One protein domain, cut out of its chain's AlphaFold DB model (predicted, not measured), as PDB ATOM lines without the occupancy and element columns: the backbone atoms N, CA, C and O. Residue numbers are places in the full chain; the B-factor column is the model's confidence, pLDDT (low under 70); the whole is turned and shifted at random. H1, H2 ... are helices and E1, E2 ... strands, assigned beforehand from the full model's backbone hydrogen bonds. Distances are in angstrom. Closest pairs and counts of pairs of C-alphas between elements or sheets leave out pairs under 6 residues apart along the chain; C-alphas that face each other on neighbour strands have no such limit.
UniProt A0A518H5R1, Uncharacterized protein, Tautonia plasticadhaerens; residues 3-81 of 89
ATOM      1  N   LEU A   3     128.689 195.665 216.775       96.25
ATOM      2  CA  LEU A   3     129.384 194.382 216.709       96.25
ATOM      3  C   LEU A   3     129.025 193.674 215.404       96.25
ATOM      4  O   LEU A   3     127.875 193.750 214.984       96.25
ATOM      5  N   ASP A   4     130.015 193.036 214.788       96.19
ATOM      6  CA  ASP A   4     129.844 192.263 213.558       96.19
ATOM      7  C   ASP A   4     130.944 191.196 213.421       96.19
ATOM      8  O   ASP A   4     132.051 191.323 213.978       96.19
ATOM      9  N   GLU A   5     130.645 190.166 212.637       96.44
ATOM     10  CA  GLU A   5     131.539 189.081 212.268       96.44
ATOM     11  C   GLU A   5     131.902 189.133 210.780       96.44
ATOM     12  O   GLU A   5     131.071 189.299 209.895       96.44
ATOM     13  N   SER A   6     133.185 188.950 210.470       94.75
ATOM     14  CA  SER A   6     133.684 189.017 209.094       94.75
ATOM     15  C   SER A   6     134.610 187.855 208.769       94.75
ATOM     16  O   SER A   6     135.516 187.529 209.532       94.75
ATOM     17  N   GLY A   7     134.412 187.251 207.599       94.81
ATOM     18  CA  GLY A   7     135.293 186.225 207.051       94.81
ATOM     19  C   GLY A   7     136.249 186.794 206.004       94.81
ATOM     20  O   GLY A   7     135.813 187.295 204.969       94.81
ATOM     21  N   PHE A   8     137.557 186.672 206.228       93.62
ATOM     22  CA  PHE A   8     138.589 187.092 205.279       93.62
ATOM     23  C   PHE A   8     139.130 185.893 204.507       93.62
ATOM     24  O   PHE A   8     139.871 185.066 205.045       93.62
ATOM     25  N   GLN A   9     138.764 185.795 203.230       92.31
ATOM     26  CA  GLN A   9     139.290 184.759 202.346       92.31
ATOM     27  C   GLN A   9     140.757 185.033 202.005       92.31
ATOM     28  O   GLN A   9     141.120 186.127 201.577       92.31
ATOM     29  N   LEU A  10     141.594 184.006 202.141       91.00
ATOM     30  CA  LEU A  10     143.015 184.036 201.779       91.00
ATOM     31  C   LEU A  10     143.256 183.694 200.303       91.00
ATOM     32  O   LEU A  10     144.402 183.569 199.867       91.00
ATOM     33  N   SER A  11     142.182 183.526 199.530       89.69
ATOM     34  CA  SER A  11     142.279 183.345 198.090       89.69
ATOM     35  C   SER A  11     142.828 184.616 197.436       89.69
ATOM     36  O   SER A  11     142.428 185.724 197.801       89.69
ATOM     37  N   PRO A  12     143.755 184.480 196.474       88.75
ATOM     38  CA  PRO A  12     144.345 185.634 195.821       88.75
ATOM     39  C   PRO A  12     143.276 186.419 195.063       88.75
ATOM     40  O   PRO A  12     142.477 185.866 194.310       88.75
ATOM     41  N   VAL A  13     143.283 187.732 195.256       87.69
ATOM     42  CA  VAL A  13     142.387 188.652 194.558       87.69
ATOM     43  C   VAL A  13     143.003 189.080 193.230       87.69
ATOM     44  O   VAL A  13     144.171 189.464 193.173       87.69
ATOM     45  N   VAL A  14     142.208 189.079 192.159       88.31
ATOM     46  CA  VAL A  14     142.626 189.667 190.880       88.31
ATOM     47  C   VAL A  14     142.644 191.187 191.035       88.31
ATOM     48  O   VAL A  14     141.628 191.809 191.345       88.31
ATOM     49  N   ARG A  15     143.812 191.805 190.842       86.50
ATOM     50  CA  ARG A  15     143.997 193.260 190.925       86.50
ATOM     51  C   ARG A  15     144.321 193.830 189.551       86.50
ATOM     52  O   ARG A  15     144.891 193.150 188.701       86.50
ATOM     53  N   ARG A  16     143.971 195.102 189.342       91.38
ATOM     54  CA  ARG A  16     144.425 195.844 188.160       91.38
ATOM     55  C   ARG A  16     145.951 195.876 188.149       91.38
ATOM     56  O   ARG A  16     146.562 196.203 189.162       91.38
ATOM     57  N   THR A  17     146.532 195.551 187.003       91.69
ATOM     58  CA  THR A  17     147.976 195.568 186.771       91.69
ATOM     59  C   THR A  17     148.272 196.064 185.358       91.69
ATOM     60  O   THR A  17     147.375 196.125 184.513       91.69
ATOM     61  N   TYR A  18     149.523 196.432 185.107       94.50
ATOM     62  CA  TYR A  18     149.987 196.883 183.801       94.50
ATOM     63  C   TYR A  18     150.461 195.708 182.944       94.50
ATOM     64  O   TYR A  18     151.017 194.734 183.446       94.50
ATOM     65  N   ALA A  19     150.278 195.832 181.632       95.56
ATOM     66  CA  ALA A  19     150.877 194.961 180.630       95.56
ATOM     67  C   ALA A  19     151.193 195.761 179.361       95.56
ATOM     68  O   ALA A  19     150.582 196.811 179.128       95.56
ATOM     69  N   PRO A  20     152.122 195.277 178.518       96.25
ATOM     70  CA  PRO A  20     152.328 195.835 177.193       96.25
ATOM     71  C   PRO A  20     151.025 195.885 176.390       96.25
ATOM     72  O   PRO A  20     150.161 195.011 176.500       96.25
ATOM     73  N   ARG A  21     150.890 196.901 175.538       96.00
ATOM     74  CA  ARG A  21     149.704 197.072 174.694       96.00
ATOM     75  C   ARG A  21     149.480 195.824 173.828       96.00
ATOM     76  O   ARG A  21     150.389 195.364 173.145       96.00
ATOM     77  N   GLY A  22     148.258 195.290 173.859       96.44
ATOM     78  CA  GLY A  22     147.883 194.076 173.123       96.44
ATOM     79  C   GLY A  22     148.321 192.760 173.779       96.44
ATOM     80  O   GLY A  22     148.197 191.711 173.153       96.44
ATOM     81  N   LYS A  23     148.832 192.788 175.018       95.75
ATOM     82  CA  LYS A  23     149.170 191.590 175.795       95.75
ATOM     83  C   LYS A  23     148.291 191.507 177.039       95.75
ATOM     84  O   LYS A  23     148.239 192.447 177.826       95.75
ATOM     85  N   THR A  24     147.618 190.374 177.222       94.19
ATOM     86  CA  THR A  24     146.873 190.097 178.454       94.19
ATOM     87  C   THR A  24     147.866 189.879 179.598       94.19
ATOM     88  O   THR A  24     148.736 189.017 179.464       94.19
ATOM     89  N   PRO A  25     147.776 190.632 180.710       93.06
ATOM     90  CA  PRO A  25     148.603 190.372 181.882       93.06
ATOM     91  C   PRO A  25     148.284 188.991 182.457       93.06
ATOM     92  O   PRO A  25     147.122 188.682 182.722       93.06
ATOM     93  N   ILE A  26     149.320 188.187 182.692       91.31
ATOM     94  CA  ILE A  26     149.223 186.948 183.467       91.31
ATOM     95  C   ILE A  26     149.710 187.271 184.876       91.31
ATOM     96  O   ILE A  26     150.852 187.684 185.061       91.31
ATOM     97  N   VAL A  27     148.824 187.121 185.859       89.31
ATOM     98  CA  VAL A  27     149.150 187.298 187.277       89.31
ATOM     99  C   VAL A  27     149.230 185.915 187.900       89.31
ATOM    100  O   VAL A  27     148.205 185.276 188.129       89.31
ATOM    101  N   GLU A  28     150.450 185.445 188.142       88.25
ATOM    102  CA  GLU A  28     150.658 184.209 188.886       88.25
ATOM    103  C   GLU A  28     150.262 184.414 190.345       88.25
ATOM    104  O   GLU A  28     150.592 185.427 190.967       88.25
ATOM    105  N   ALA A  29     149.540 183.445 190.898       87.00
ATOM    106  CA  ALA A  29     149.121 183.500 192.281       87.00
ATOM    107  C   ALA A  29     149.149 182.117 192.919       87.00
ATOM    108  O   ALA A  29     148.722 181.120 192.334       87.00
ATOM    109  N   TRP A  30     149.606 182.084 194.165       82.12
ATOM    110  CA  TRP A  30     149.549 180.892 194.993       82.12
ATOM    111  C   TRP A  30     148.131 180.732 195.519       82.12
ATOM    112  O   TRP A  30     147.624 181.558 196.282       82.12
ATOM    113  N   HIS A  31     147.473 179.666 195.091       79.94
ATOM    114  CA  HIS A  31     146.107 179.402 195.491       79.94
ATOM    115  C   HIS A  31     146.065 178.801 196.906       79.94
ATOM    116  O   HIS A  31     146.186 177.588 197.089       79.94
ATOM    117  N   ARG A  32     145.857 179.652 197.919       76.88
ATOM    118  CA  ARG A  32     145.564 179.226 199.293       76.88
ATOM    119  C   ARG A  32     144.050 179.235 199.518       76.88
ATOM    120  O   ARG A  32     143.419 180.290 199.529       76.88
ATOM    121  N   LYS A  33     143.460 178.052 199.715       79.25
ATOM    122  CA  LYS A  33     142.110 177.947 200.290       79.25
ATOM    123  C   LYS A  33     142.259 178.170 201.790       79.25
ATOM    124  O   LYS A  33     142.837 177.329 202.469       79.25
ATOM    125  N   GLY A  34     141.834 179.332 202.265       89.44
ATOM    126  CA  GLY A  34     141.941 179.701 203.667       89.44
ATOM    127  C   GLY A  34     140.904 180.748 204.042       89.44
ATOM    128  O   GLY A  34     140.587 181.604 203.213       89.44
ATOM    129  N   LEU A  35     140.394 180.686 205.266       92.56
ATOM    130  CA  LEU A  35     139.496 181.682 205.843       92.56
ATOM    131  C   LEU A  35     140.019 182.081 207.220       92.56
ATOM    132  O   LEU A  35     140.236 181.220 208.066       92.56
ATOM    133  N   ILE A  36     140.157 183.382 207.457       96.38
ATOM    134  CA  ILE A  36     140.320 183.918 208.808       96.38
ATOM    135  C   ILE A  36     139.023 184.614 209.183       96.38
ATOM    136  O   ILE A  36     138.680 185.644 208.606       96.38
ATOM    137  N   SER A  37     138.302 184.050 210.143       96.94
ATOM    138  CA  SER A  37     137.142 184.718 210.726       96.94
ATOM    139  C   SER A  37     137.598 185.740 211.762       96.94
ATOM    140  O   SER A  37     138.564 185.515 212.493       96.94
ATOM    141  N   ALA A  38     136.893 186.857 211.844       97.50
ATOM    142  CA  ALA A  38     137.113 187.892 212.833       97.50
ATOM    143  C   ALA A  38     135.792 188.273 213.491       97.50
ATOM    144  O   ALA A  38     134.765 188.351 212.825       97.50
ATOM    145  N   ILE A  39     135.854 188.560 214.785       97.69
ATOM    146  CA  ILE A  39     134.778 189.231 215.517       97.69
ATOM    147  C   ILE A  39     135.293 190.624 215.838       97.69
ATOM    148  O   ILE A  39     136.423 190.760 216.324       97.69
ATOM    149  N   SER A  40     134.502 191.653 215.555       96.75
ATOM    150  CA  SER A  40     134.914 193.034 215.779       96.75
ATOM    151  C   SER A  40     133.823 193.867 216.435       96.75
ATOM    152  O   SER A  40     132.637 193.589 216.297       96.75
ATOM    153  N   ALA A  41     134.240 194.893 217.173       95.94
ATOM    154  CA  ALA A  41     133.355 195.887 217.738       95.94
ATOM    155  C   ALA A  41     133.927 197.295 217.575       95.94
ATOM    156  O   ALA A  41     135.061 197.578 217.977       95.94
ATOM    157  N   VAL A  42     133.102 198.199 217.050       94.94
ATOM    158  CA  VAL A  42     133.383 199.637 217.025       94.94
ATOM    159  C   VAL A  42     132.691 200.303 218.208       94.94
ATOM    160  O   VAL A  42     131.465 200.245 218.373       94.94
ATOM    161  N   THR A  43     133.477 200.963 219.053       92.38
ATOM    162  CA  THR A  43     132.992 201.723 220.210       92.38
ATOM    163  C   THR A  43     133.247 203.209 219.988       92.38
ATOM    164  O   THR A  43     134.164 203.585 219.270       92.38
ATOM    165  N   VAL A  44     132.450 204.079 220.608       89.81
ATOM    166  CA  VAL A  44     132.712 205.524 220.628       89.81
ATOM    167  C   VAL A  44     133.024 205.905 222.063       89.81
ATOM    168  O   VAL A  44     132.210 205.662 222.953       89.81
ATOM    169  N   SER A  45     134.207 206.478 222.302       82.88
ATOM    170  CA  SER A  45     134.562 206.964 223.637       82.88
ATOM    171  C   SER A  45     133.581 208.067 224.056       82.88
ATOM    172  O   SER A  45     133.493 209.072 223.347       82.88
ATOM    173  N   PRO A  46     132.882 207.946 225.197       79.62
ATOM    174  CA  PRO A  46     131.949 208.980 225.640       79.62
ATOM    175  C   PRO A  46     132.664 210.293 225.996       79.62
ATOM    176  O   PRO A  46     132.086 211.366 225.847       79.62
ATOM    177  N   VAL A  47     133.934 210.216 226.414       83.94
ATOM    178  CA  VAL A  47     134.746 211.381 226.792       83.94
ATOM    179  C   VAL A  47     135.399 212.011 225.564       83.94
ATOM    180  O   VAL A  47     135.242 213.200 225.310       83.94
ATOM    181  N   GLN A  48     136.126 211.210 224.781       84.31
ATOM    182  CA  GLN A  48     136.945 211.728 223.680       84.31
ATOM    183  C   GLN A  48     136.173 211.847 222.360       84.31
ATOM    184  O   GLN A  48     136.686 212.440 221.414       84.31
ATOM    185  N   ARG A  49     134.968 211.260 222.272       85.75
ATOM    186  CA  ARG A  49     134.128 211.180 221.061       85.75
ATOM    187  C   ARG A  49     134.852 210.608 219.839       85.75
ATOM    188  O   ARG A  49     134.543 210.951 218.703       85.75
ATOM    189  N   ARG A  50     135.821 209.720 220.075       88.62
ATOM    190  CA  ARG A  50     136.587 209.034 219.028       88.62
ATOM    191  C   ARG A  50     136.128 207.586 218.879       88.62
ATOM    192  O   ARG A  50     135.881 206.943 219.908       88.62
ATOM    193  N   PRO A  51     136.022 207.077 217.639       91.81
ATOM    194  CA  PRO A  51     135.794 205.664 217.406       91.81
ATOM    195  C   PRO A  51     137.041 204.860 217.795       91.81
ATOM    196  O   PRO A  51     138.162 205.270 217.500       91.81
ATOM    197  N   ASN A  52     136.836 203.716 218.436       92.31
ATOM    198  CA  ASN A  52     137.860 202.711 218.696       92.31
ATOM    199  C   ASN A  52     137.406 201.393 218.075       92.31
ATOM    200  O   ASN A  52     136.215 201.078 218.105       92.31
ATOM    201  N   LEU A  53     138.356 200.631 217.545       94.25
ATOM    202  CA  LEU A  53     138.112 199.313 216.978       94.25
ATOM    203  C   LEU A  53     138.756 198.258 217.872       94.25
ATOM    204  O   LEU A  53     139.962 198.289 218.104       94.25
ATOM    205  N   TYR A  54     137.942 197.311 218.317       95.12
ATOM    206  CA  TYR A  54     138.380 196.100 218.996       95.12
ATOM    207  C   TYR A  54     138.079 194.924 218.088       95.12
ATOM    208  O   TYR A  54     136.996 194.860 217.512       95.12
ATOM    209  N   PHE A  55     139.013 193.993 217.944       96.69
ATOM    210  CA  PHE A  55     138.783 192.809 217.130       96.69
ATOM    211  C   PHE A  55     139.571 191.616 217.650       96.69
ATOM    212  O   PHE A  55     140.602 191.762 218.309       96.69
ATOM    213  N   ARG A  56     139.078 190.425 217.327       97.19
ATOM    214  CA  ARG A  56     139.756 189.155 217.556       97.19
ATOM    215  C   ARG A  56     139.741 188.359 216.263       97.19
ATOM    216  O   ARG A  56     138.674 188.122 215.705       97.19
ATOM    217  N   LEU A  57     140.918 187.926 215.824       97.12
ATOM    218  CA  LEU A  57     141.053 186.946 214.751       97.12
ATOM    219  C   LEU A  57     140.927 185.542 215.342       97.12
ATOM    220  O   LEU A  57     141.524 185.245 216.380       97.12
ATOM    221  N   LEU A  58     140.144 184.696 214.688       96.88
ATOM    222  CA  LEU A  58     140.018 183.287 215.032       96.88
ATOM    223  C   LEU A  58     141.131 182.469 214.350       96.88
ATOM    224  O   LEU A  58     141.771 182.961 213.415       96.88
ATOM    225  N   PRO A  59     141.400 181.237 214.823       95.50
ATOM    226  CA  PRO A  59     142.389 180.355 214.208       95.50
ATOM    227  C   PRO A  59     142.146 180.109 212.710       95.50
ATOM    228  O   PRO A  59     141.034 180.285 212.211       95.50
ATOM    229  N   ASP A  60     143.189 179.663 212.001       93.12
ATOM    230  CA  ASP A  60     143.118 179.402 210.557       93.12
ATOM    231  C   ASP A  60     141.985 178.419 210.227       93.12
ATOM    232  O   ASP A  60     141.889 177.343 210.819       93.12
ATOM    233  N   ASN A  61     141.126 178.801 209.280       92.56
ATOM    234  CA  ASN A  61     139.933 178.067 208.846       92.56
ATOM    235  C   ASN A  61     138.868 177.809 209.925       92.56
ATOM    236  O   ASN A  61     138.002 176.953 209.735       92.56
ATOM    237  N   ALA A  62     138.888 178.547 211.037       93.88
ATOM    238  CA  ALA A  62     137.818 178.495 212.022       93.88
ATOM    239  C   ALA A  62     136.637 179.385 211.605       93.88
ATOM    240  O   ALA A  62     136.819 180.528 211.176       93.88
ATOM    241  N   ASN A  63     135.418 178.878 211.791       92.62
ATOM    242  CA  ASN A  63     134.200 179.680 211.702       92.62
ATOM    243  C   ASN A  63     133.943 180.389 213.034       92.62
ATOM    244  O   ASN A  63     134.250 179.845 214.097       92.62
ATOM    245  N   ALA A  64     133.360 181.585 212.973       93.12
ATOM    246  CA  ALA A  64     132.867 182.260 214.166       93.12
ATOM    247  C   ALA A  64     131.590 181.580 214.669       93.12
ATOM    248  O   ALA A  64     130.666 181.304 213.900       93.12
ATOM    249  N   HIS A  65     131.539 181.310 215.969       94.25
ATOM    250  CA  HIS A  65     130.351 180.815 216.648       94.25
ATOM    251  C   HIS A  65     129.963 181.764 217.781       94.25
ATOM    252  O   HIS A  65     130.806 182.468 218.330       94.25
ATOM    253  N   GLY A  66     128.707 181.706 218.235       93.38
ATOM    254  CA  GLY A  66     128.232 182.586 219.311       93.38
ATOM    255  C   GLY A  66     129.062 182.507 220.604       93.38
ATOM    256  O   GLY A  66     129.192 183.499 221.313       93.38
ATOM    257  N   ARG A  67     129.695 181.360 220.896       95.88
ATOM    258  CA  ARG A  67     130.629 181.217 222.033       95.88
ATOM    259  C   ARG A  67     131.887 182.080 221.899       95.88
ATOM    260  O   ARG A  67     132.443 182.526 222.898       95.88
ATOM    261  N   ASP A  68     132.346 182.300 220.673       96.56
ATOM    262  CA  ASP A  68     133.525 183.110 220.393       96.56
ATOM    263  C   ASP A  68     133.172 184.590 220.590       96.56
ATOM    264  O   ASP A  68     133.941 185.329 221.215       96.56
ATOM    265  N   THR A  69     131.961 184.985 220.176       95.19
ATOM    266  CA  THR A  69     131.384 186.321 220.384       95.19
ATOM    267  C   THR A  69     131.167 186.616 221.867       95.19
ATOM    268  O   THR A  69     131.589 187.668 222.356       95.19
ATOM    269  N   THR A  70     130.610 185.679 222.643       95.19
ATOM    270  CA  THR A  70     130.458 185.868 224.099       95.19
ATOM    271  C   THR A  70     131.809 185.954 224.808       95.19
ATOM    272  O   THR A  70     131.988 186.817 225.671       95.19
ATOM    273  N   ALA A  71     132.791 185.136 224.420       96.19
ATOM    274  CA  ALA A  71     134.150 185.212 224.956       96.19
ATOM    275  C   ALA A  71     134.859 186.526 224.585       96.19
ATOM    276  O   ALA A  71     135.686 187.031 225.348       96.19
ATOM    277  N   PHE A  72     134.576 187.084 223.407       95.69
ATOM    278  CA  PHE A  72     135.074 188.393 222.989       95.69
ATOM    279  C   PHE A  72     134.455 189.520 223.824       95.69
ATOM    280  O   PHE A  72     135.187 190.315 224.413       95.69
ATOM    281  N   LEU A  73     133.130 189.532 223.977       94.38
ATOM    282  CA  LEU A  73     132.422 190.521 224.796       94.38
ATOM    283  C   LEU A  73     132.829 190.466 226.275       94.38
ATOM    284  O   LEU A  73     132.958 191.510 226.917       94.38
ATOM    285  N   ALA A  74     133.059 189.268 226.819       94.25
ATOM    286  CA  ALA A  74     133.527 189.096 228.193       94.25
ATOM    287  C   ALA A  74     134.904 189.736 228.416       94.25
ATOM    288  O   ALA A  74     135.094 190.433 229.416       94.25
ATOM    289  N   GLN A  75     135.832 189.552 227.468       94.25
ATOM    290  CA  GLN A  75     137.136 190.214 227.499       94.25
ATOM    291  C   GLN A  75     136.979 191.736 227.382       94.25
ATOM    292  O   GLN A  75     137.505 192.477 228.213       94.25
ATOM    293  N   LEU A  76     136.189 192.201 226.410       92.81
ATOM    294  CA  LEU A  76     135.995 193.626 226.146       92.81
ATOM    295  C   LEU A  76     135.374 194.367 227.342       92.81
ATOM    296  O   LEU A  76     135.758 195.494 227.652       92.81
ATOM    297  N   ARG A  77     134.463 193.713 228.075       91.62
ATOM    298  CA  ARG A  77     133.897 194.249 229.322       91.62
ATOM    299  C   ARG A  77     134.975 194.528 230.373       91.62
ATOM    300  O   ARG A  77     134.875 195.524 231.088       91.62
ATOM    301  N   GLY A  78     135.988 193.665 230.470       90.12
ATOM    302  CA  GLY A  78     137.115 193.836 231.391       90.12
ATOM    303  C   GLY A  78     138.020 195.017 231.028       90.12
ATOM    304  O   GLY A  78     138.549 195.684 231.920       90.12
ATOM    305  N   GLU A  79     138.155 195.305 229.732       88.94
ATOM    306  CA  GLU A  79     138.962 196.415 229.216       88.94
ATOM    307  C   GLU A  79     138.237 197.764 229.331       88.94
ATOM    308  O   GLU A  79     138.822 198.743 229.792       88.94
ATOM    309  N   LEU A  80     136.951 197.821 228.965       86.12
ATOM    310  CA  LEU A  80     136.189 199.075 228.924       86.12
ATOM    311  C   LEU A  80     135.653 199.526 230.290       86.12
ATOM    312  O   LEU A  80     135.406 200.722 230.460       86.12
ATOM    313  N   ARG A  81     135.464 198.597 231.243       81.88
ATOM    314  CA  ARG A  81     135.061 198.821 232.655       81.88
ATOM    315  C   ARG A  81     133.816 199.689 232.894       81.88
ATOM    316  O   ARG A  81     133.537 200.063 234.028       81.88
TER     317      ARG A  81
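AT A GLANCE: This is residues 3 to 81 of the 89 residues of an uncharacterized protein of Tautonia plasticadhaerens (UniProt A0A518H5R1). A small, twisted sheet of three strands has the single helix H1 over one face and the other face bare, and a long arm, the link of residues 10 to 34, reaches away from it and folds back. Residues 19 to 24 at the far end of the arm stick out free, and the arm makes much of the length. The printed part has 79 residues, with three named strands and one named helix in the order E1, E2, E3, H1; the sheet order is E1 - E2 - E3, antiparallel. The class is mixed, helices and strands, with 39 residues, under half, in named elements. The whole is extended, with a radius of gyration of the C-alphas of 19.0 A, and flat, spanning 60 by 31 by 14 A.

HOW THE PARTS SIT: Inner strand E2, residues 35 to 44, and edge strand E1, residues 3 to 9, form an antiparallel hairpin at 150 degrees, with N 8 and O 36 2.8 A apart, within hydrogen-bond range. E2 and the other edge strand, E3, residues 51 to 57, form a second hairpin, antiparallel at 157 degrees, with N 41 and O 54 2.8 A apart, within that range. The three strands make a meander, each the antiparallel neighbour of the one before. H1, residues 66 to 80, is on one face of this sheet, giving two layers, helix and sheet, at a height over the sheet of 9.4 A. It lies over E2 and E3, slantwise to the strands, at 36 degrees to E2 on the local plane. The closest C-alphas of E2 and H1, those of Ile 39 and Thr 69, are 6.6 A apart. In H1, 10 of 11 O i to N i+4 pairs are within hydrogen-bond range.

IN THESE COORDINATES: E2 is 28.9 A long and H1 20.7 A, from first to last C-alpha; E1 measures 19.9 A and E3 19.6 A. C-alpha 3, where E1 begins, is at (129.384, 194.382, 216.709), and C-alpha 80, where H1 ends, is at (136.189, 199.075, 228.924).

THE WHOLE: The C-alphas of Gly 22 and Arg 81, the two farthest apart, are 61.1 A apart. The link E1 to E2 is long, with 25 residues. The printed part has no cut, and no printed residue is under 70 in pLDDT.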